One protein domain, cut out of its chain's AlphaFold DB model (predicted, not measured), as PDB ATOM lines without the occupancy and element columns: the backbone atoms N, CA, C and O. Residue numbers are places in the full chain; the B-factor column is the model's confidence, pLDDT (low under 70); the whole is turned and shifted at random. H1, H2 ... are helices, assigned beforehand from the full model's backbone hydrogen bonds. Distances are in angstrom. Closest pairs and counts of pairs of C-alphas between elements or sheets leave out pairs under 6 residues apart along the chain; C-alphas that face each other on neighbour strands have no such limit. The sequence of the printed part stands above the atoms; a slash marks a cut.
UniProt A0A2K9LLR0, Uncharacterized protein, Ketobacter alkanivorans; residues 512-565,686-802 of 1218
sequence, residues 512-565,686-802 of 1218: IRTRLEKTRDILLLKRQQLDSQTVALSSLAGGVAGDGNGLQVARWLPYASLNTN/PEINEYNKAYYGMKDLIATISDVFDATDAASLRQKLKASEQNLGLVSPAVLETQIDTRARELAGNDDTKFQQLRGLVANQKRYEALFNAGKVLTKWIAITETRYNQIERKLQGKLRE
ATOM      1  N   ILE A 512     -11.357  12.801  29.458       81.44
ATOM      2  CA  ILE A 512      -9.925  12.621  29.757       81.44
ATOM      3  C   ILE A 512      -9.618  11.157  30.110       81.44
ATOM      4  O   ILE A 512      -8.601  10.622  29.664       81.44
ATOM      5  N   ARG A 513     -10.493  10.490  30.874       82.12
ATOM      6  CA  ARG A 513     -10.313   9.096  31.310       82.12
ATOM      7  C   ARG A 513     -10.314   8.120  30.131       82.12
ATOM      8  O   ARG A 513      -9.400   7.306  30.037       82.12
ATOM      9  N   THR A 514     -11.240   8.263  29.181       82.06
ATOM     10  CA  THR A 514     -11.256   7.435  27.957       82.06
ATOM     11  C   THR A 514      -9.985   7.612  27.120       82.06
ATOM     12  O   THR A 514      -9.439   6.636  26.610       82.06
ATOM     13  N   ARG A 515      -9.444   8.836  27.022       81.75
ATOM     14  CA  ARG A 515      -8.153   9.107  26.357       81.75
ATOM     15  C   ARG A 515      -6.963   8.480  27.094       81.75
ATOM     16  O   ARG A 515      -6.023   8.018  26.445       81.75
ATOM     17  N   LEU A 516      -6.997   8.433  28.427       83.38
ATOM     18  CA  LEU A 516      -5.961   7.793  29.244       83.38
ATOM     19  C   LEU A 516      -5.971   6.270  29.063       83.38
ATOM     20  O   LEU A 516      -4.927   5.686  28.786       83.38
ATOM     21  N   GLU A 517      -7.142   5.637  29.128       81.88
ATOM     22  CA  GLU A 517      -7.304   4.191  28.918       81.88
ATOM     23  C   GLU A 517      -6.828   3.784  27.509       81.88
ATOM     24  O   GLU A 517      -5.919   2.964  27.379       81.88
ATOM     25  N   LYS A 518      -7.262   4.499  26.460       81.75
ATOM     26  CA  LYS A 518      -6.764   4.321  25.079       81.75
ATOM     27  C   LYS A 518      -5.234   4.436  24.944       81.75
ATOM     28  O   LYS A 518      -4.628   3.741  24.128       81.75
ATOM     29  N   THR A 519      -4.578   5.320  25.707       83.44
ATOM     30  CA  THR A 519      -3.099   5.437  25.685       83.44
ATOM     31  C   THR A 519      -2.395   4.338  26.475       83.44
ATOM     32  O   THR A 519      -1.301   3.936  26.072       83.44
ATOM     33  N   ARG A 520      -3.017   3.816  27.538       82.31
ATOM     34  CA  ARG A 520      -2.534   2.651  28.291       82.31
ATOM     35  C   ARG A 520      -2.522   1.393  27.428       82.31
ATOM     36  O   ARG A 520      -1.510   0.696  27.413       82.31
ATOM     37  N   ASP A 521      -3.589   1.137  26.678       79.88
ATOM     38  CA  ASP A 521      -3.726  -0.088  25.882       79.88
ATOM     39  C   ASP A 521      -2.668  -0.160  24.768       79.88
ATOM     40  O   ASP A 521      -1.971  -1.164  24.631       79.88
ATOM     41  N   ILE A 522      -2.425   0.945  24.049       81.56
ATOM     42  CA  ILE A 522      -1.343   1.007  23.045       81.56
ATOM     43  C   ILE A 522       0.053   0.888  23.683       81.56
ATOM     44  O   ILE A 522       0.964   0.331  23.068       81.56
ATOM     45  N   LEU A 523       0.247   1.387  24.907       82.56
ATOM     46  CA  LEU A 523       1.502   1.217  25.644       82.56
ATOM     47  C   LEU A 523       1.720  -0.260  26.022       82.56
ATOM     48  O   LEU A 523       2.827  -0.767  25.840       82.56
ATOM     49  N   LEU A 524       0.675  -0.965  26.471       80.38
ATOM     50  CA  LEU A 524       0.717  -2.403  26.762       80.38
ATOM     51  C   LEU A 524       1.019  -3.232  25.508       80.38
ATOM     52  O   LEU A 524       1.958  -4.021  25.534       80.38
ATOM     53  N   LEU A 525       0.313  -2.995  24.396       81.31
ATOM     54  CA  LEU A 525       0.558  -3.688  23.122       81.31
ATOM     55  C   LEU A 525       2.004  -3.497  22.623       81.31
ATOM     56  O   LEU A 525       2.633  -4.437  22.141       81.31
ATOM     57  N   LYS A 526       2.575  -2.298  22.796       81.44
ATOM     58  CA  LYS A 526       3.987  -2.030  22.467       81.44
ATOM     59  C   LYS A 526       4.976  -2.731  23.396       81.44
ATOM     60  O   LYS A 526       6.032  -3.134  22.919       81.44
ATOM     61  N   ARG A 527       4.663  -2.873  24.690       80.88
ATOM     62  CA  ARG A 527       5.488  -3.652  25.633       80.88
ATOM     63  C   ARG A 527       5.425  -5.145  25.313       80.88
ATOM     64  O   ARG A 527       6.474  -5.751  25.171       80.88
ATOM     65  N   GLN A 528       4.241  -5.689  25.037       81.19
ATOM     66  CA  GLN A 528       4.070  -7.081  24.604       81.19
ATOM     67  C   GLN A 528       4.838  -7.396  23.304       81.19
ATOM     68  O   GLN A 528       5.442  -8.460  23.184       81.19
ATOM     69  N   GLN A 529       4.873  -6.459  22.349       79.94
ATOM     70  CA  GLN A 529       5.685  -6.590  21.132       79.94
ATOM     71  C   GLN A 529       7.196  -6.450  21.391       79.94
ATOM     72  O   GLN A 529       8.004  -6.945  20.610       79.94
ATOM     73  N   LEU A 530       7.602  -5.777  22.473       80.38
ATOM     74  CA  LEU A 530       9.001  -5.749  22.894       80.38
ATOM     75  C   LEU A 530       9.378  -7.065  23.575       80.38
ATOM     76  O   LEU A 530      10.434  -7.608  23.273       80.38
ATOM     77  N   ASP A 531       8.500  -7.614  24.415       75.56
ATOM     78  CA  ASP A 531       8.697  -8.909  25.067       75.56
ATOM     79  C   ASP A 531       8.854 -10.032  24.027       75.56
ATOM     80  O   ASP A 531       9.804 -10.812  24.118       75.56
ATOM     81  N   SER A 532       8.024 -10.059  22.972       75.62
ATOM     82  CA  SER A 532       8.185 -11.009  21.856       75.62
ATOM     83  C   SER A 532       9.520 -10.828  21.115       75.62
ATOM     84  O   SER A 532      10.196 -11.812  20.816       75.62
ATOM     85  N   GLN A 533       9.972  -9.585  20.906       73.88
ATOM     86  CA  GLN A 533      11.306  -9.300  20.363       73.88
ATOM     87  C   GLN A 533      12.443  -9.721  21.310       73.88
ATOM     88  O   GLN A 533      13.496 -10.126  20.824       73.88
ATOM     89  N   THR A 534      12.267  -9.688  22.639       72.12
ATOM     90  CA  THR A 534      13.317 -10.147  23.574       72.12
ATOM     91  C   THR A 534      13.591 -11.645  23.462       72.12
ATOM     92  O   THR A 534      14.739 -12.057  23.625       72.12
ATOM     93  N   VAL A 535      12.582 -12.450  23.107       73.88
ATOM     94  CA  VAL A 535      12.754 -13.883  22.815       73.88
ATOM     95  C   VAL A 535      13.620 -14.071  21.566       73.88
ATOM     96  O   VAL A 535      14.546 -14.872  21.579       73.88
ATOM     97  N   ALA A 536      13.403 -13.276  20.515       70.19
ATOM     98  CA  ALA A 536      14.251 -13.300  19.320       70.19
ATOM     99  C   ALA A 536      15.662 -12.710  19.550       70.19
ATOM    100  O   ALA A 536      16.594 -13.035  18.820       70.19
ATOM    101  N   LEU A 537      15.847 -11.862  20.570       70.38
ATOM    102  CA  LEU A 537      17.159 -11.348  20.986       70.38
ATOM    103  C   LEU A 537      17.933 -12.306  21.909       70.38
ATOM    104  O   LEU A 537      19.126 -12.084  22.111       70.38
ATOM    105  N   SER A 538      17.321 -13.359  22.471       68.94
ATOM    106  CA  SER A 538      18.059 -14.290  23.341       68.94
ATOM    107  C   SER A 538      19.088 -15.114  22.565       68.94
ATOM    108  O   SER A 538      20.178 -15.350  23.083       68.94
ATOM    109  N   SER A 539      18.807 -15.471  21.306       66.56
ATOM    110  CA  SER A 539      19.761 -16.188  20.446       66.56
ATOM    111  C   SER A 539      21.003 -15.355  20.109       66.56
ATOM    112  O   SER A 539      22.099 -15.906  20.047       66.56
ATOM    113  N   LEU A 540      20.872 -14.025  19.991       67.38
ATOM    114  CA  LEU A 540      22.007 -13.104  19.817       67.38
ATOM    115  C   LEU A 540      22.991 -13.174  21.000       67.38
ATOM    116  O   LEU A 540      24.197 -13.029  20.818       67.38
ATOM    117  N   ALA A 541      22.485 -13.406  22.214       61.47
ATOM    118  CA  ALA A 541      23.300 -13.560  23.418       61.47
ATOM    119  C   ALA A 541      23.896 -14.975  23.585       61.47
ATOM    120  O   ALA A 541      24.504 -15.253  24.616       61.47
ATOM    121  N   GLY A 542      23.692 -15.881  22.618       59.81
ATOM    122  CA  GLY A 542      24.016 -17.307  22.753       59.81
ATOM    123  C   GLY A 542      23.089 -18.063  23.716       59.81
ATOM    124  O   GLY A 542      23.418 -19.166  24.146       59.81
ATOM    125  N   GLY A 543      21.955 -17.458  24.079       61.59
ATOM    126  CA  GLY A 543      21.006 -17.958  25.064       61.59
ATOM    127  C   GLY A 543      19.847 -18.767  24.479       61.59
ATOM    128  O   GLY A 543      19.558 -18.725  23.281       61.59
ATOM    129  N   VAL A 544      19.133 -19.473  25.356       62.09
ATOM    130  CA  VAL A 544      17.916 -20.235  25.022       62.09
ATOM    131  C   VAL A 544      16.681 -19.408  25.380       62.09
ATOM    132  O   VAL A 544      16.658 -18.716  26.395       62.09
ATOM    133  N   ALA A 545      15.627 -19.489  24.563       58.59
ATOM    134  CA  ALA A 545      14.367 -18.792  24.811       58.59
ATOM    135  C   ALA A 545      13.850 -19.032  26.247       58.59
ATOM    136  O   ALA A 545      13.525 -20.157  26.619       58.59
ATOM    137  N   GLY A 546      13.772 -17.959  27.044       59.22
ATOM    138  CA  GLY A 546      13.332 -17.991  28.447       59.22
ATOM    139  C   GLY A 546      14.445 -17.921  29.504       59.22
ATOM    140  O   GLY A 546      14.128 -17.795  30.683       59.22
ATOM    141  N   ASP A 547      15.726 -17.934  29.124       62.91
ATOM    142  CA  ASP A 547      16.867 -17.876  30.062       62.91
ATOM    143  C   ASP A 547      17.147 -16.486  30.680       62.91
ATOM    144  O   ASP A 547      17.976 -16.346  31.578       62.91
ATOM    145  N   GLY A 548      16.459 -15.445  30.202       60.66
ATOM    146  CA  GLY A 548      16.615 -14.056  30.642       60.66
ATOM    147  C   GLY A 548      17.727 -13.261  29.942       60.66
ATOM    148  O   GLY A 548      17.766 -12.037  30.090       60.66
ATOM    149  N   ASN A 549      18.584 -13.883  29.126       69.19
ATOM    150  CA  ASN A 549      19.686 -13.197  28.437       69.19
ATOM    151  C   ASN A 549      19.179 -12.205  27.377       69.19
ATOM    152  O   ASN A 549      19.678 -11.081  27.287       69.19
ATOM    153  N   GLY A 550      18.108 -12.548  26.654       66.25
ATOM    154  CA  GLY A 550      17.450 -11.629  25.712       66.25
ATOM    155  C   GLY A 550      16.916 -10.345  26.369       66.25
ATOM    156  O   GLY A 550      16.924  -9.277  25.755       66.25
ATOM    157  N   LEU A 551      16.537 -10.407  27.651       70.25
ATOM    158  CA  LEU A 551      16.087  -9.246  28.427       70.25
ATOM    159  C   LEU A 551      17.265  -8.380  28.917       70.25
ATOM    160  O   LEU A 551      17.129  -7.159  29.023       70.25
ATOM    161  N   GLN A 552      18.448  -8.971  29.132       71.25
ATOM    162  CA  GLN A 552      19.687  -8.208  29.356       71.25
ATOM    163  C   GLN A 552      20.076  -7.413  28.100       71.25
ATOM    164  O   GLN A 552      20.335  -6.212  28.195       71.25
ATOM    165  N   VAL A 553      20.009  -8.036  26.915       69.38
ATOM    166  CA  VAL A 553      20.213  -7.349  25.625       69.38
ATOM    167  C   VAL A 553      19.174  -6.243  25.423       69.38
ATOM    168  O   VAL A 553      19.535  -5.120  25.063       69.38
ATOM    169  N   ALA A 554      17.898  -6.507  25.727       70.25
ATOM    170  CA  ALA A 554      16.829  -5.515  25.619       70.25
ATOM    171  C   ALA A 554      17.080  -4.263  26.482       70.25
ATOM    172  O   ALA A 554      16.819  -3.139  26.049       70.25
ATOM    173  N   ARG A 555      17.662  -4.434  27.677       75.75
ATOM    174  CA  ARG A 555      18.069  -3.330  28.564       75.75
ATOM    175  C   ARG A 555      19.208  -2.480  27.984       75.75
ATOM    176  O   ARG A 555      19.303  -1.297  28.311       75.75
ATOM    177  N   TRP A 556      20.054  -3.049  27.127       71.12
ATOM    178  CA  TRP A 556      21.152  -2.340  26.460       71.12
ATOM    179  C   TRP A 556      20.766  -1.705  25.118       71.12
ATOM    180  O   TRP A 556      21.496  -0.825  24.659       71.12
ATOM    181  N   LEU A 557      19.617  -2.059  24.521       74.88
ATOM    182  CA  LEU A 557      19.133  -1.490  23.249       74.88
ATOM    183  C   LEU A 557      19.273   0.042  23.144       74.88
ATOM    184  O   LEU A 557      19.776   0.496  22.115       74.88
ATOM    185  N   PRO A 558      18.906   0.870  24.148       68.50
ATOM    186  CA  PRO A 558      18.982   2.328  24.009       68.50
ATOM    187  C   PRO A 558      20.414   2.886  23.970       68.50
ATOM    188  O   PRO A 558      20.599   4.034  23.573       68.50
ATOM    189  N   TYR A 559      21.408   2.100  24.400       72.44
ATOM    190  CA  TYR A 559      22.766   2.564  24.714       72.44
ATOM    191  C   TYR A 559      23.873   1.860  23.916       72.44
ATOM    192  O   TYR A 559      24.972   2.397  23.809       72.44
ATOM    193  N   ALA A 560      23.604   0.681  23.352       69.06
ATOM    194  CA  ALA A 560      24.573  -0.112  22.600       69.06
ATOM    195  C   ALA A 560      24.344  -0.044  21.079       69.06
ATOM    196  O   ALA A 560      23.262   0.289  20.592       69.06
ATOM    197  N   SER A 561      25.364  -0.393  20.300       66.81
ATOM    198  CA  SER A 561      25.308  -0.563  18.842       66.81
ATOM    199  C   SER A 561      26.116  -1.790  18.444       66.81
ATOM    200  O   SER A 561      27.242  -1.950  18.911       66.81
ATOM    201  N   LEU A 562      25.564  -2.634  17.575       67.56
ATOM    202  CA  LEU A 562      26.268  -3.806  17.061       67.56
ATOM    203  C   LEU A 562      27.363  -3.376  16.077       67.56
ATOM    204  O   LEU A 562      27.114  -2.567  15.185       67.56
ATOM    205  N   ASN A 563      28.574  -3.913  16.240       62.75
ATOM    206  CA  ASN A 563      29.686  -3.684  15.320       62.75
ATOM    207  C   ASN A 563      29.730  -4.822  14.290       62.75
ATOM    208  O   ASN A 563      30.163  -5.929  14.600       62.75
ATOM    209  N   THR A 564      29.263  -4.559  13.072       60.50
ATOM    210  CA  THR A 564      29.040  -5.581  12.032       60.50
ATOM    211  C   THR A 564      30.218  -5.743  11.065       60.50
ATOM    212  O   THR A 564      30.047  -6.265   9.968       60.50
ATOM    213  N   ASN A 565      31.408  -5.256  11.425       56.53
ATOM    214  CA  ASN A 565      32.549  -5.160  10.505       56.53
ATOM    215  C   ASN A 565      33.601  -6.274  10.667       56.53
ATOM    216  O   ASN A 565      34.627  -6.231   9.996       56.53
ATOM    217  N   PRO A 686      15.100 -19.641  12.473       56.56
ATOM    218  CA  PRO A 686      14.172 -18.706  13.132       56.56
ATOM    219  C   PRO A 686      14.357 -17.232  12.713       56.56
ATOM    220  O   PRO A 686      13.397 -16.469  12.627       56.56
ATOM    221  N   GLU A 687      15.588 -16.833  12.393       58.41
ATOM    222  CA  GLU A 687      16.013 -15.438  12.196       58.41
ATOM    223  C   GLU A 687      15.297 -14.708  11.048       58.41
ATOM    224  O   GLU A 687      15.089 -13.495  11.110       58.41
ATOM    225  N   ILE A 688      14.889 -15.442  10.008       59.78
ATOM    226  CA  ILE A 688      14.196 -14.884   8.833       59.78
ATOM    227  C   ILE A 688      12.759 -14.501   9.197       59.78
ATOM    228  O   ILE A 688      12.264 -13.429   8.842       59.78
ATOM    229  N   ASN A 689      12.088 -15.384   9.935       67.50
ATOM    230  CA  ASN A 689      10.688 -15.222  10.291       67.50
ATOM    231  C   ASN A 689      10.509 -14.193  11.412       67.50
ATOM    232  O   ASN A 689       9.582 -13.386  11.337       67.50
ATOM    233  N   GLU A 690      11.397 -14.161  12.410       72.56
ATOM    234  CA  GLU A 690      11.237 -13.249  13.549       72.56
ATOM    235  C   GLU A 690      11.438 -11.771  13.188       72.56
ATOM    236  O   GLU A 690      10.658 -10.938  13.655       72.56
ATOM    237  N   TYR A 691      12.373 -11.410  12.295       76.94
ATOM    238  CA  TYR A 691      12.471 -10.009  11.853       76.94
ATOM    239  C   TYR A 691      11.230  -9.559  11.067       76.94
ATOM    240  O   TYR A 691      10.707  -8.465  11.288       76.94
ATOM    241  N   ASN A 692      10.711 -10.423  10.193       76.12
ATOM    242  CA  ASN A 692       9.524 -10.122   9.398       76.12
ATOM    243  C   ASN A 692       8.284  -9.958  10.293       76.12
ATOM    244  O   ASN A 692       7.570  -8.959  10.174       76.12
ATOM    245  N   LYS A 693       8.073 -10.874  11.250       76.50
ATOM    246  CA  LYS A 693       7.030 -10.761  12.287       76.50
ATOM    247  C   LYS A 693       7.180  -9.469  13.098       76.50
ATOM    248  O   LYS A 693       6.197  -8.751  13.290       76.50
ATOM    249  N   ALA A 694       8.400  -9.136  13.529       73.94
ATOM    250  CA  ALA A 694       8.690  -7.920  14.286       73.94
ATOM    251  C   ALA A 694       8.339  -6.645  13.497       73.94
ATOM    252  O   ALA A 694       7.630  -5.784  14.024       73.94
ATOM    253  N   TYR A 695       8.776  -6.547  12.236       81.00
ATOM    254  CA  TYR A 695       8.518  -5.401  11.358       81.00
ATOM    255  C   TYR A 695       7.023  -5.226  11.058       81.00
ATOM    256  O   TYR A 695       6.485  -4.129  11.233       81.00
ATOM    257  N   TYR A 696       6.326  -6.290  10.641       81.00
ATOM    258  CA  TYR A 696       4.897  -6.197  10.326       81.00
ATOM    259  C   TYR A 696       4.050  -5.922  11.572       81.00
ATOM    260  O   TYR A 696       3.177  -5.057  11.512       81.00
ATOM    261  N   GLY A 697       4.367  -6.532  12.721       77.19
ATOM    262  CA  GLY A 697       3.723  -6.202  13.998       77.19
ATOM    263  C   GLY A 697       3.938  -4.738  14.405       77.19
ATOM    264  O   GLY A 697       3.002  -4.067  14.830       77.19
ATOM    265  N   MET A 698       5.132  -4.177  14.188       80.25
ATOM    266  CA  MET A 698       5.380  -2.746  14.417       80.25
ATOM    267  C   MET A 698       4.586  -1.836  13.465       80.25
ATOM    268  O   MET A 698       4.126  -0.776  13.890       80.25
ATOM    269  N   LYS A 699       4.374  -2.228  12.202       81.94
ATOM    270  CA  LYS A 699       3.507  -1.469  11.281       81.94
ATOM    271  C   LYS A 699       2.026  -1.573  11.656       81.94
ATOM    272  O   LYS A 699       1.335  -0.555  11.595       81.94
ATOM    273  N   ASP A 700       1.563  -2.727  12.125       80.75
ATOM    274  CA  ASP A 700       0.198  -2.903  12.642       80.75
ATOM    275  C   ASP A 700      -0.040  -2.060  13.916       80.75
ATOM    276  O   ASP A 700      -1.054  -1.377  14.053       80.75
ATOM    277  N   LEU A 701       0.968  -1.934  14.789       80.62
ATOM    278  CA  LEU A 701       0.958  -0.995  15.927       80.62
ATOM    279  C   LEU A 701       0.930   0.498  15.534       80.62
ATOM    280  O   LEU A 701       0.666   1.343  16.391       80.62
ATOM    281  N   ILE A 702       1.197   0.862  14.272       81.06
ATOM    282  CA  ILE A 702       0.940   2.214  13.734       81.06
ATOM    283  C   ILE A 702      -0.454   2.292  13.096       81.06
ATOM    284  O   ILE A 702      -1.113   3.338  13.188       81.06
ATOM    285  N   ALA A 703      -0.904   1.217  12.443       79.88
ATOM    286  CA  ALA A 703      -2.236   1.110  11.851       79.88
ATOM    287  C   ALA A 703      -3.321   1.256  12.930       79.88
ATOM    288  O   ALA A 703      -4.085   2.215  12.880       79.88
ATOM    289  N   THR A 704      -3.259   0.463  13.998       80.88
ATOM    290  CA  THR A 704      -4.204   0.506  15.134       80.88
ATOM    291  C   THR A 704      -4.352   1.883  15.805       80.88
ATOM    292  O   THR A 704      -5.366   2.155  16.444       80.88
ATOM    293  N   ILE A 705      -3.406   2.817  15.625       80.94
ATOM    294  CA  ILE A 705      -3.514   4.182  16.171       80.94
ATOM    295  C   ILE A 705      -4.640   5.009  15.515       80.94
ATOM    296  O   ILE A 705      -5.180   5.873  16.203       80.94
ATOM    297  N   SER A 706      -5.028   4.785  14.244       77.62
ATOM    298  CA  SER A 706      -6.245   5.445  13.701       77.62
ATOM    299  C   SER A 706      -7.509   4.916  14.339       77.62
ATOM    300  O   SER A 706      -8.465   5.658  14.510       77.62
ATOM    301  N   ASP A 707      -7.505   3.628  14.640       77.31
ATOM    302  CA  ASP A 707      -8.723   2.886  14.924       77.31
ATOM    303  C   ASP A 707      -9.125   3.101  16.395       77.31
ATOM    304  O   ASP A 707     -10.296   3.035  16.757       77.31
ATOM    305  N   VAL A 708      -8.139   3.434  17.237       77.62
ATOM    306  CA  VAL A 708      -8.299   3.713  18.668       77.62
ATOM    307  C   VAL A 708      -8.489   5.210  18.972       77.62
ATOM    308  O   VAL A 708      -9.229   5.544  19.900       77.62
ATOM    309  N   PHE A 709      -7.854   6.138  18.242       79.81
ATOM    310  CA  PHE A 709      -7.844   7.577  18.577       79.81
ATOM    311  C   PHE A 709      -8.610   8.462  17.588       79.81
ATOM    312  O   PHE A 709      -8.565   8.250  16.383       79.81
ATOM    313  N   ASP A 710      -9.212   9.536  18.111       79.50
ATOM    314  CA  ASP A 710      -9.798  10.633  17.331       79.50
ATOM    315  C   ASP A 710      -8.782  11.143  16.282       79.50
ATOM    316  O   ASP A 710      -7.586  11.233  16.570       79.50
ATOM    317  N   ALA A 711      -9.229  11.506  15.073       75.44
ATOM    318  CA  ALA A 711      -8.349  11.712  13.911       75.44
ATOM    319  C   ALA A 711      -7.162  12.678  14.144       75.44
ATOM    320  O   ALA A 711      -6.050  12.429  13.672       75.44
ATOM    321  N   THR A 712      -7.369  13.753  14.909       80.38
ATOM    322  CA  THR A 712      -6.340  14.743  15.287       80.38
ATOM    323  C   THR A 712      -5.298  14.170  16.262       80.38
ATOM    324  O   THR A 712      -4.084  14.330  16.078       80.38
ATOM    325  N   ASP A 713      -5.761  13.441  17.272       76.25
ATOM    326  CA  ASP A 713      -4.949  12.761  18.284       76.25
ATOM    327  C   ASP A 713      -4.189  11.557  17.694       76.25
ATOM    328  O   ASP A 713      -3.047  11.286  18.082       76.25
ATOM    329  N   ALA A 714      -4.786  10.865  16.719       78.56
ATOM    330  CA  ALA A 714      -4.151   9.802  15.947       78.56
ATOM    331  C   ALA A 714      -3.038  10.349  15.042       78.56
ATOM    332  O   ALA A 714      -1.921   9.823  15.047       78.56
ATOM    333  N   ALA A 715      -3.312  11.419  14.284       79.62
ATOM    334  CA  ALA A 715      -2.347  12.041  13.379       79.62
ATOM    335  C   ALA A 715      -1.108  12.562  14.125       79.62
ATOM    336  O   ALA A 715       0.021  12.234  13.752       79.62
ATOM    337  N   SER A 716      -1.307  13.298  15.224       82.31
ATOM    338  CA  SER A 716      -0.204  13.869  16.010       82.31
ATOM    339  C   SER A 716       0.673  12.803  16.683       82.31
ATOM    340  O   SER A 716       1.902  12.940  16.708       82.31
ATOM    341  N   LEU A 717       0.089  11.704  17.184       82.31
ATOM    342  CA  LEU A 717       0.865  10.583  17.724       82.31
ATOM    343  C   LEU A 717       1.615   9.836  16.611       82.31
ATOM    344  O   LEU A 717       2.807   9.562  16.755       82.31
ATOM    345  N   ARG A 718       0.954   9.547  15.483       81.81
ATOM    346  CA  ARG A 718       1.571   8.877  14.325       81.81
ATOM    347  C   ARG A 718       2.748   9.654  13.757       81.81
ATOM    348  O   ARG A 718       3.761   9.036  13.447       81.81
ATOM    349  N   GLN A 719       2.649  10.978  13.656       83.56
ATOM    350  CA  GLN A 719       3.744  11.827  13.182       83.56
ATOM    351  C   GLN A 719       4.985  11.682  14.075       83.56
ATOM    352  O   GLN A 719       6.078  11.439  13.569       83.56
ATOM    353  N   LYS A 720       4.812  11.734  15.406       82.31
ATOM    354  CA  LYS A 720       5.908  11.551  16.376       82.31
ATOM    355  C   LYS A 720       6.541  10.157  16.296       82.31
ATOM    356  O   LYS A 720       7.761  10.036  16.383       82.31
ATOM    357  N   LEU A 721       5.734   9.113  16.096       82.88
ATOM    358  CA  LEU A 721       6.228   7.736  15.985       82.88
ATOM    359  C   LEU A 721       6.943   7.483  14.647       82.88
ATOM    360  O   LEU A 721       8.068   6.986  14.665       82.88
ATOM    361  N   LYS A 722       6.376   7.907  13.508       81.19
ATOM    362  CA  LYS A 722       7.025   7.810  12.184       81.19
ATOM    363  C   LYS A 722       8.342   8.587  12.121       81.19
ATOM    364  O   LYS A 722       9.331   8.064  11.617       81.19
ATOM    365  N   ALA A 723       8.398   9.783  12.714       80.56
ATOM    366  CA  ALA A 723       9.646  10.536  12.836       80.56
ATOM    367  C   ALA A 723      10.722   9.753  13.617       80.56
ATOM    368  O   ALA A 723      11.906   9.842  13.303       80.56
ATOM    369  N   SER A 724      10.340   8.947  14.614       78.12
ATOM    370  CA  SER A 724      11.299   8.085  15.320       78.12
ATOM    371  C   SER A 724      11.713   6.819  14.554       78.12
ATOM    372  O   SER A 724      12.809   6.336  14.810       78.12
ATOM    373  N   GLU A 725      10.920   6.328  13.588       78.06
ATOM    374  CA  GLU A 725      11.342   5.248  12.669       78.06
ATOM    375  C   GLU A 725      12.477   5.711  11.753       78.06
ATOM    376  O   GLU A 725      13.508   5.050  11.643       78.06
ATOM    377  N   GLN A 726      12.285   6.870  11.114       72.81
ATOM    378  CA  GLN A 726      13.215   7.424  10.126       72.81
ATOM    379  C   GLN A 726      14.584   7.734  10.746       72.81
ATOM    380  O   GLN A 726      15.614   7.446  10.147       72.81
ATOM    381  N   ASN A 727      14.597   8.251  11.978       72.75
ATOM    382  CA  ASN A 727      15.818   8.608  12.705       72.75
ATOM    383  C   ASN A 727      16.621   7.411  13.258       72.75
ATOM    384  O   ASN A 727      17.713   7.618  13.780       72.75
ATOM    385  N   LEU A 728      16.081   6.188  13.222       69.62
ATOM    386  CA  LEU A 728      16.709   4.988  13.799       69.62
ATOM    387  C   LEU A 728      16.869   3.834  12.791       69.62
ATOM    388  O   LEU A 728      17.283   2.745  13.178       69.62
ATOM    389  N   GLY A 729      16.579   4.071  11.506       67.94
ATOM    390  CA  GLY A 729      16.938   3.149  10.425       67.94
ATOM    391  C   GLY A 729      16.129   1.850  10.371       67.94
ATOM    392  O   GLY A 729      16.703   0.790  10.140       67.94
ATOM    393  N   LEU A 730      14.804   1.898  10.568       78.69
ATOM    394  CA  LEU A 730      13.953   0.714  10.379       78.69
ATOM    395  C   LEU A 730      13.804   0.368   8.882       78.69
ATOM    396  O   LEU A 730      13.032   1.008   8.165       78.69
ATOM    397  N   VAL A 731      14.532  -0.649   8.421       78.00
ATOM    398  CA  VAL A 731      14.538  -1.127   7.025       78.00
ATOM    399  C   VAL A 731      13.364  -2.087   6.773       78.00
ATOM    400  O   VAL A 731      12.965  -2.829   7.662       78.00
ATOM    401  N   SER A 732      12.769  -2.088   5.575       79.50
ATOM    402  CA  SER A 732      11.733  -3.078   5.236       79.50
ATOM    403  C   SER A 732      12.356  -4.434   4.868       79.50
ATOM    404  O   SER A 732      13.436  -4.445   4.282       79.50
ATOM    405  N   PRO A 733      11.682  -5.576   5.111       77.94
ATOM    406  CA  PRO A 733      12.190  -6.906   4.756       77.94
ATOM    407  C   PRO A 733      12.743  -7.033   3.331       77.94
ATOM    408  O   PRO A 733      13.844  -7.533   3.139       77.94
ATOM    409  N   ALA A 734      12.030  -6.502   2.334       78.12
ATOM    410  CA  ALA A 734      12.471  -6.541   0.939       78.12
ATOM    411  C   ALA A 734      13.766  -5.741   0.690       78.12
ATOM    412  O   ALA A 734      14.583  -6.143  -0.133       78.12
ATOM    413  N   VAL A 735      13.969  -4.627   1.404       79.50
ATOM    414  CA  VAL A 735      15.201  -3.824   1.324       79.50
ATOM    415  C   VAL A 735      16.320  -4.438   2.174       79.50
ATOM    416  O   VAL A 735      17.491  -4.281   1.844       79.50
ATOM    417  N   LEU A 736      15.988  -5.180   3.232       78.69
ATOM    418  CA  LEU A 736      16.968  -5.930   4.011       78.69
ATOM    419  C   LEU A 736      17.547  -7.095   3.194       78.69
ATOM    420  O   LEU A 736      18.762  -7.244   3.144       78.69
ATOM    421  N   GLU A 737      16.710  -7.873   2.499       76.19
ATOM    422  CA  GLU A 737      17.183  -8.947   1.609       76.19
ATOM    423  C   GLU A 737      18.051  -8.400   0.464       76.19
ATOM    424  O   GLU A 737      19.104  -8.964   0.171       76.19
ATOM    425  N   THR A 738      17.702  -7.252  -0.139       79.19
ATOM    426  CA  THR A 738      18.585  -6.644  -1.151       79.19
ATOM    427  C   THR A 738      19.893  -6.125  -0.554       79.19
ATOM    428  O   THR A 738      20.933  -6.272  -1.194       79.19
ATOM    429  N   GLN A 739      19.899  -5.586   0.671       78.31
ATOM    430  CA  GLN A 739      21.134  -5.217   1.378       78.31
ATOM    431  C   GLN A 739      22.008  -6.439   1.697       78.31
ATOM    432  O   GLN A 739      23.224  -6.367   1.528       78.31
ATOM    433  N   ILE A 740      21.403  -7.558   2.104       77.25
ATOM    434  CA  ILE A 740      22.085  -8.839   2.344       77.25
ATOM    435  C   ILE A 740      22.732  -9.342   1.053       77.25
ATOM    436  O   ILE A 740      23.931  -9.615   1.042       77.25
ATOM    437  N   ASP A 741      21.978  -9.401  -0.043       77.25
ATOM    438  CA  ASP A 741      22.472  -9.874  -1.340       77.25
ATOM    439  C   ASP A 741      23.555  -8.962  -1.917       77.25
ATOM    440  O   ASP A 741      24.544  -9.450  -2.465       77.25
ATOM    441  N   THR A 742      23.404  -7.644  -1.771       79.25
ATOM    442  CA  THR A 742      24.420  -6.676  -2.205       79.25
ATOM    443  C   THR A 742      25.701  -6.857  -1.392       79.25
ATOM    444  O   THR A 742      26.770  -7.028  -1.973       79.25
ATOM    445  N   ARG A 743      25.602  -6.938  -0.057       73.06
ATOM    446  CA  ARG A 743      26.771  -7.087   0.820       73.06
ATOM    447  C   ARG A 743      27.451  -8.451   0.687       73.06
ATOM    448  O   ARG A 743      28.673  -8.533   0.761       73.06
ATOM    449  N   ALA A 744      26.689  -9.517   0.457       70.50
ATOM    450  CA  ALA A 744      27.241 -10.840   0.190       70.50
ATOM    451  C   ALA A 744      27.954 -10.896  -1.175       70.50
ATOM    452  O   ALA A 744      29.009 -11.520  -1.264       70.50
ATOM    453  N   ARG A 745      27.458 -10.199  -2.213       71.69
ATOM    454  CA  ARG A 745      28.176 -10.049  -3.498       71.69
ATOM    455  C   ARG A 745      29.444  -9.206  -3.361       71.69
ATOM    456  O   ARG A 745      30.479  -9.605  -3.880       71.69
ATOM    457  N   GLU A 746      29.393  -8.093  -2.628       72.44
ATOM    458  CA  GLU A 746      30.576  -7.268  -2.323       72.44
ATOM    459  C   GLU A 746      31.701  -8.076  -1.655       72.44
ATOM    460  O   GLU A 746      32.873  -7.838  -1.937       72.44
ATOM    461  N   LEU A 747      31.353  -9.026  -0.778       67.50
ATOM    462  CA  LEU A 747      32.314  -9.849  -0.035       67.50
ATOM    463  C   LEU A 747      32.757 -11.122  -0.783       67.50
ATOM    464  O   LEU A 747      33.866 -11.597  -0.553       67.50
ATOM    465  N   ALA A 748      31.923 -11.677  -1.668       62.97
ATOM    466  CA  ALA A 748      32.245 -12.882  -2.441       62.97
ATOM    467  C   ALA A 748      32.932 -12.599  -3.790       62.97
ATOM    468  O   ALA A 748      33.602 -13.479  -4.337       62.97
ATOM    469  N   GLY A 749      32.769 -11.397  -4.349       66.12
ATOM    470  CA  GLY A 749      33.182 -11.094  -5.719       66.12
ATOM    471  C   GLY A 749      32.377 -11.905  -6.743       66.12
ATOM    472  O   GLY A 749      31.174 -12.093  -6.587       66.12
ATOM    473  N   ASN A 750      33.048 -12.404  -7.785       62.50
ATOM    474  CA  ASN A 750      32.425 -13.196  -8.859       62.50
ATOM    475  C   ASN A 750      32.339 -14.712  -8.553       62.50
ATOM    476  O   ASN A 750      32.103 -15.502  -9.465       62.50
ATOM    477  N   ASP A 751      32.589 -15.145  -7.313       64.25
ATOM    478  CA  ASP A 751      32.634 -16.563  -6.932       64.25
ATOM    479  C   ASP A 751      31.299 -17.010  -6.310       64.25
ATOM    480  O   ASP A 751      31.051 -16.820  -5.116       64.25
ATOM    481  N   ASP A 752      30.433 -17.621  -7.126       63.06
ATOM    482  CA  ASP A 752      29.097 -18.077  -6.711       63.06
ATOM    483  C   ASP A 752      29.127 -19.099  -5.557       63.06
ATOM    484  O   ASP A 752      28.174 -19.180  -4.774       63.06
ATOM    485  N   THR A 753      30.218 -19.859  -5.399       64.44
ATOM    486  CA  THR A 753      30.341 -20.848  -4.313       64.44
ATOM    487  C   THR A 753      30.600 -20.168  -2.971       64.44
ATOM    488  O   THR A 753      29.917 -20.457  -1.982       64.44
ATOM    489  N   LYS A 754      31.498 -19.173  -2.950       64.62
ATOM    490  CA  LYS A 754      31.700 -18.293  -1.791       64.62
ATOM    491  C   LYS A 754      30.482 -17.427  -1.521       64.62
ATOM    492  O   LYS A 754      30.157 -17.218  -0.355       64.62
ATOM    493  N   PHE A 755      29.779 -16.963  -2.555       69.19
ATOM    494  CA  PHE A 755      28.548 -16.193  -2.389       69.19
ATOM    495  C   PHE A 755      27.508 -16.986  -1.596       69.19
ATOM    496  O   PHE A 755      26.985 -16.465  -0.617       69.19
ATOM    497  N   GLN A 756      27.252 -18.255  -1.931       66.50
ATOM    498  CA  GLN A 756      26.282 -19.067  -1.185       66.50
ATOM    499  C   GLN A 756      26.691 -19.304   0.281       66.50
ATOM    500  O   GLN A 756      25.834 -19.229   1.163       66.50
ATOM    501  N   GLN A 757      27.980 -19.522   0.563       65.69
ATOM    502  CA  GLN A 757      28.480 -19.716   1.933       65.69
ATOM    503  C   GLN A 757      28.458 -18.418   2.761       65.69
ATOM    504  O   GLN A 757      27.942 -18.398   3.881       65.69
ATOM    505  N   LEU A 758      28.963 -17.310   2.207       67.19
ATOM    506  CA  LEU A 758      29.018 -16.010   2.885       67.19
ATOM    507  C   LEU A 758      27.636 -15.369   3.039       67.19
ATOM    508  O   LEU A 758      27.384 -14.715   4.050       67.19
ATOM    509  N   ARG A 759      26.713 -15.583   2.089       76.00
ATOM    510  CA  ARG A 759      25.337 -15.067   2.167       76.00
ATOM    511  C   ARG A 759      24.622 -15.545   3.424       76.00
ATOM    512  O   ARG A 759      23.910 -14.746   4.012       76.00
ATOM    513  N   GLY A 760      24.850 -16.780   3.886       68.12
ATOM    514  CA  GLY A 760      24.298 -17.264   5.158       68.12
ATOM    515  C   GLY A 760      24.767 -16.436   6.363       68.12
ATOM    516  O   GLY A 760      23.951 -15.901   7.108       68.12
ATOM    517  N   LEU A 761      26.082 -16.253   6.509       68.69
ATOM    518  CA  LEU A 761      26.686 -15.475   7.602       68.69
ATOM    519  C   LEU A 761      26.292 -13.988   7.564       68.69
ATOM    520  O   LEU A 761      25.902 -13.418   8.585       68.69
ATOM    521  N   VAL A 762      26.344 -13.367   6.382       71.19
ATOM    522  CA  VAL A 762      25.963 -11.961   6.169       71.19
ATOM    523  C   VAL A 762      24.466 -11.751   6.412       71.19
ATOM    524  O   VAL A 762      24.086 -10.747   7.018       71.19
ATOM    525  N   ALA A 763      23.616 -12.697   5.996       71.44
ATOM    526  CA  ALA A 763      22.178 -12.632   6.233       71.44
ATOM    527  C   ALA A 763      21.848 -12.659   7.725       71.44
ATOM    528  O   ALA A 763      21.089 -11.811   8.191       71.44
ATOM    529  N   ASN A 764      22.449 -13.581   8.477       72.88
ATOM    530  CA  ASN A 764      22.232 -13.692   9.917       72.88
ATOM    531  C   ASN A 764      22.692 -12.406  10.626       72.88
ATOM    532  O   ASN A 764      21.915 -11.781  11.350       72.88
ATOM    533  N   GLN A 765      23.906 -11.924  10.331       73.38
ATOM    534  CA  GLN A 765      24.444 -10.686  10.908       73.38
ATOM    535  C   GLN A 765      23.543  -9.465  10.639       73.38
ATOM    536  O   GLN A 765      23.229  -8.714  11.566       73.38
ATOM    537  N   LYS A 766      23.087  -9.271   9.393       74.38
ATOM    538  CA  LYS A 766      22.223  -8.138   9.016       74.38
ATOM    539  C   LYS A 766      20.796  -8.266   9.552       74.38
ATOM    540  O   LYS A 766      20.216  -7.252   9.933       74.38
ATOM    541  N   ARG A 767      20.234  -9.477   9.648       76.06
ATOM    542  CA  ARG A 767      18.919  -9.711  10.278       76.06
ATOM    543  C   ARG A 767      18.953  -9.422  11.775       76.06
ATOM    544  O   ARG A 767      18.066  -8.728  12.264       76.06
ATOM    545  N   TYR A 768      20.001  -9.842  12.485       74.94
ATOM    546  CA  TYR A 768      20.193  -9.484  13.893       74.94
ATOM    547  C   TYR A 768      20.412  -7.979  14.104       74.94
ATOM    548  O   TYR A 768      19.820  -7.404  15.017       74.94
ATOM    549  N   GLU A 769      21.189  -7.311  13.245       76.88
ATOM    550  CA  GLU A 769      21.345  -5.849  13.278       76.88
ATOM    551  C   GLU A 769      20.004  -5.127  13.077       76.88
ATOM    552  O   GLU A 769      19.653  -4.218  13.837       76.88
ATOM    553  N   ALA A 770      19.217  -5.560  12.091       76.25
ATOM    554  CA  ALA A 770      17.906  -4.996  11.811       76.25
ATOM    555  C   ALA A 770      16.920  -5.227  12.971       76.25
ATOM    556  O   ALA A 770      16.195  -4.304  13.348       76.25
ATOM    557  N   LEU A 771      16.924  -6.418  13.583       76.25
ATOM    558  CA  LEU A 771      16.085  -6.768  14.735       76.25
ATOM    559  C   LEU A 771      16.465  -5.954  15.985       76.25
ATOM    560  O   LEU A 771      15.593  -5.438  16.685       76.25
ATOM    561  N   PHE A 772      17.760  -5.727  16.207       78.19
ATOM    562  CA  PHE A 772      18.269  -4.842  17.257       78.19
ATOM    563  C   PHE A 772      17.860  -3.371  17.028       78.19
ATOM    564  O   PHE A 772      17.418  -2.684  17.953       78.19
ATOM    565  N   ASN A 773      17.911  -2.879  15.787       80.12
ATOM    566  CA  ASN A 773      17.433  -1.533  15.446       80.12
ATOM    567  C   ASN A 773      15.897  -1.406  15.545       80.12
ATOM    568  O   ASN A 773      15.393  -0.367  15.978       80.12
ATOM    569  N   ALA A 774      15.137  -2.467  15.255       77.88
ATOM    570  CA  ALA A 774      13.695  -2.513  15.510       77.88
ATOM    571  C   ALA A 774      13.372  -2.387  17.012       77.88
ATOM    572  O   ALA A 774      12.523  -1.573  17.387       77.88
ATOM    573  N   GLY A 775      14.124  -3.075  17.879       77.00
ATOM    574  CA  GLY A 775      14.022  -2.925  19.336       77.00
ATOM    575  C   GLY A 775      14.328  -1.500  19.829       77.00
ATOM    576  O   GLY A 775      13.638  -0.975  20.710       77.00
ATOM    577  N   LYS A 776      15.300  -0.804  19.221       81.19
ATOM    578  CA  LYS A 776      15.567   0.629  19.487       81.19
ATOM    579  C   LYS A 776      14.400   1.542  19.110       81.19
ATOM    580  O   LYS A 776      14.071   2.473  19.846       81.19
ATOM    581  N   VAL A 777      13.766   1.293  17.968       82.44
ATOM    582  CA  VAL A 777      12.582   2.054  17.539       82.44
ATOM    583  C   VAL A 777      11.424   1.812  18.506       82.44
ATOM    584  O   VAL A 777      10.799   2.770  18.964       82.44
ATOM    585  N   LEU A 778      11.181   0.555  18.887       81.56
ATOM    586  CA  LEU A 778      10.081   0.178  19.772       81.56
ATOM    587  C   LEU A 778      10.258   0.705  21.208       81.56
ATOM    588  O   LEU A 778       9.310   1.244  21.780       81.56
ATOM    589  N   THR A 779      11.471   0.669  21.771       82.88
ATOM    590  CA  THR A 779      11.771   1.309  23.071       82.88
ATOM    591  C   THR A 779      11.524   2.823  23.036       82.88
ATOM    592  O   THR A 779      10.881   3.369  23.938       82.88
ATOM    593  N   LYS A 780      11.934   3.515  21.963       83.12
ATOM    594  CA  LYS A 780      11.656   4.953  21.783       83.12
ATOM    595  C   LYS A 780      10.162   5.242  21.599       83.12
ATOM    596  O   LYS A 780       9.663   6.244  22.112       83.12
ATOM    597  N   TRP A 781       9.419   4.356  20.932       85.81
ATOM    598  CA  TRP A 781       7.960   4.444  20.834       85.81
ATOM    599  C   TRP A 781       7.265   4.324  22.183       85.81
ATOM    600  O   TRP A 781       6.325   5.085  22.419       85.81
ATOM    601  N   ILE A 782       7.710   3.393  23.035       84.00
ATOM    602  CA  ILE A 782       7.186   3.204  24.394       84.00
ATOM    603  C   ILE A 782       7.379   4.500  25.187       84.00
ATOM    604  O   ILE A 782       6.391   5.040  25.680       84.00
ATOM    605  N   ALA A 783       8.590   5.070  25.193       84.56
ATOM    606  CA  ALA A 783       8.894   6.323  25.890       84.56
ATOM    607  C   ALA A 783       8.038   7.521  25.415       84.56
ATOM    608  O   ALA A 783       7.573   8.324  26.231       84.56
ATOM    609  N   ILE A 784       7.766   7.635  24.106       86.00
ATOM    610  CA  ILE A 784       6.872   8.670  23.550       86.00
ATOM    611  C   ILE A 784       5.429   8.481  24.050       86.00
ATOM    612  O   ILE A 784       4.785   9.455  24.451       86.00
ATOM    613  N   THR A 785       4.908   7.247  24.052       85.00
ATOM    614  CA  THR A 785       3.554   6.965  24.569       85.00
ATOM    615  C   THR A 785       3.447   7.122  26.084       85.00
ATOM    616  O   THR A 785       2.455   7.670  26.553       85.00
ATOM    617  N   GLU A 786       4.473   6.737  26.837       86.38
ATOM    618  CA  GLU A 786       4.549   6.872  28.298       86.38
ATOM    619  C   GLU A 786       4.607   8.347  28.723       86.38
ATOM    620  O   GLU A 786       3.890   8.773  29.628       86.38
ATOM    621  N   THR A 787       5.339   9.183  27.980       87.00
ATOM    622  CA  THR A 787       5.323  10.642  28.179       87.00
ATOM    623  C   THR A 787       3.928  11.236  27.942       87.00
ATOM    624  O   THR A 787       3.486  12.087  28.714       87.00
ATOM    625  N   ARG A 788       3.200  10.780  26.906       85.75
ATOM    626  CA  ARG A 788       1.813  11.215  26.644       85.75
ATOM    627  C   ARG A 788       0.858  10.746  27.746       85.75
ATOM    628  O   ARG A 788       0.049  11.548  28.203       85.75
ATOM    629  N   TYR A 789       0.977   9.495  28.190       87.44
ATOM    630  CA  TYR A 789       0.198   8.932  29.296       87.44
ATOM    631  C   TYR A 789       0.355   9.787  30.566       87.44
ATOM    632  O   TYR A 789      -0.630  10.330  31.065       87.44
ATOM    633  N   ASN A 790       1.598  10.055  30.985       84.56
ATOM    634  CA  ASN A 790       1.912  10.880  32.158       84.56
ATOM    635  C   ASN A 790       1.358  12.321  32.053       84.56
ATOM    636  O   ASN A 790       0.990  12.932  33.057       84.56
ATOM    637  N   GLN A 791       1.289  12.897  30.846       86.75
ATOM    638  CA  GLN A 791       0.689  14.221  30.624       86.75
ATOM    639  C   GLN A 791      -0.840  14.210  30.762       86.75
ATOM    640  O   GLN A 791      -1.406  15.145  31.333       86.75
ATOM    641  N   ILE A 792      -1.510  13.173  30.251       86.25
ATOM    642  CA  ILE A 792      -2.966  13.011  30.378       86.25
ATOM    643  C   ILE A 792      -3.330  12.724  31.841       86.25
ATOM    644  O   ILE A 792      -4.262  13.331  32.364       86.25
ATOM    645  N   GLU A 793      -2.544  11.898  32.533       83.00
ATOM    646  CA  GLU A 793      -2.718  11.602  33.959       83.00
ATOM    647  C   GLU A 793      -2.631  12.866  34.828       83.00
ATOM    648  O   GLU A 793      -3.511  13.108  35.652       83.00
ATOM    649  N   ARG A 794      -1.645  13.745  34.595       85.12
ATOM    650  CA  ARG A 794      -1.555  15.039  35.304       85.12
ATOM    651  C   ARG A 794      -2.775  15.934  35.063       85.12
ATOM    652  O   ARG A 794      -3.244  16.578  36.000       85.12
ATOM    653  N   LYS A 795      -3.315  15.967  33.836       86.25
ATOM    654  CA  LYS A 795      -4.556  16.706  33.529       86.25
ATOM    655  C   LYS A 795      -5.765  16.106  34.252       86.25
ATOM    656  O   LYS A 795      -6.566  16.857  34.805       86.25
ATOM    657  N   LEU A 796      -5.862  14.775  34.305       81.94
ATOM    658  CA  LEU A 796      -6.902  14.064  35.050       81.94
ATOM    659  C   LEU A 796      -6.824  14.372  36.551       81.94
ATOM    660  O   LEU A 796      -7.829  14.746  37.144       81.94
ATOM    661  N   GLN A 797      -5.632  14.308  37.153       81.69
ATOM    662  CA  GLN A 797      -5.412  14.670  38.560       81.69
ATOM    663  C   GLN A 797      -5.784  16.135  38.856       81.69
ATOM    664  O   GLN A 797      -6.333  16.421  39.918       81.69
ATOM    665  N   GLY A 798      -5.531  17.061  37.924       82.75
ATOM    666  CA  GLY A 798      -5.983  18.453  38.023       82.75
ATOM    667  C   GLY A 798      -7.510  18.576  38.060       82.75
ATOM    668  O   GLY A 798      -8.059  19.150  38.998       82.75
ATOM    669  N   LYS A 799      -8.203  17.958  37.096       83.50
ATOM    670  CA  LYS A 799      -9.673  17.988  37.010       83.50
ATOM    671  C   LYS A 799     -10.363  17.251  38.161       83.50
ATOM    672  O   LYS A 799     -11.369  17.734  38.665       83.50
ATOM    673  N   LEU A 800      -9.787  16.154  38.658       77.88
ATOM    674  CA  LEU A 800     -10.265  15.478  39.870       77.88
ATOM    675  C   LEU A 800     -10.164  16.379  41.113       77.88
ATOM    676  O   LEU A 800     -11.067  16.364  41.946       77.88
ATOM    677  N   ARG A 801      -9.122  17.217  41.228       81.50
ATOM    678  CA  ARG A 801      -9.022  18.212  42.313       81.50
ATOM    679  C   ARG A 801     -10.086  19.303  42.186       81.50
ATOM    680  O   ARG A 801     -10.711  19.640  43.188       81.50
ATOM    681  N   GLU A 802     -10.323  19.828  40.983       82.75
ATOM    682  CA  GLU A 802     -11.417  20.781  40.723       82.75
ATOM    683  C   GLU A 802     -12.782  20.187  41.096       82.75
ATOM    684  O   GLU A 802     -13.527  20.806  41.851       82.75
TER     685      GLU A 802
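What this domain is: This is residues 512 to 565 and 686 to 802 of the 1218 residues of an uncharacterized protein of Ketobacter alkanivorans (UniProt A0A2K9LLR0). One long helix, H6, runs the length of a rod, and H1, H3 and H4 pack along it in an up-and-down bundle, each running against the one before. H5 folds along H6's first part; H2 packs on H1's last part. The printed part has 171 residues, 144 of them in six named helices, H1 to H6 in chain order, with no named strand; the class is all helix, and the whole is loose, with a radius of gyration of the C-alphas of 19.1 A and spans of 74 by 35 by 23 A.

How they stand to each other: H6, residues 752 to 802, touches H1, residues 512 to 541, opposite ways at a shallow tilt of 26 degrees; closest C-alphas, Tyr 789 and Thr 519, 6.0 A. H3, residues 686 to 708, touches residues 764 to 778 of H6 alone; closest C-alphas, Tyr 691 and Leu 771, 5.6 A. H3 and H4, residues 711 to 726, form a hairpin, touching through 702 to 708 and 714 to 721 alone; closest C-alphas, Ser 706 and Ala 714, 5.3 A. H5, residues 733 to 748, and H6 form a hairpin through 754 to 770 of H6 alone; closest C-alphas, Ala 748 and Phe 755, 5.0 A. H2, residues 549 to 556, touches residues 534 to 541 of H1 alone; closest C-alphas, Ser 538 and Gly 550, 3.6 A. Every O i to N i+4 pair is within hydrogen-bond range in H2, H4 and H5; 21 of 26 in H1, 14 of 19 in H3, 45 of 47 in H6.

Where its parts are: H6 spans 73.5 A, to C-alpha 802 at (-11.417, 20.781, 40.723); H1 spans 42.8 A from C-alpha 512 at (-9.925, 12.621, 29.757).

The domain as a whole: Residues 566 to 685 are cut out, with 23.0 A between C-alphas 565 and 686. Mean pLDDT of the printed part is 75.6; 41 residues are under 70, among them 538 to 550.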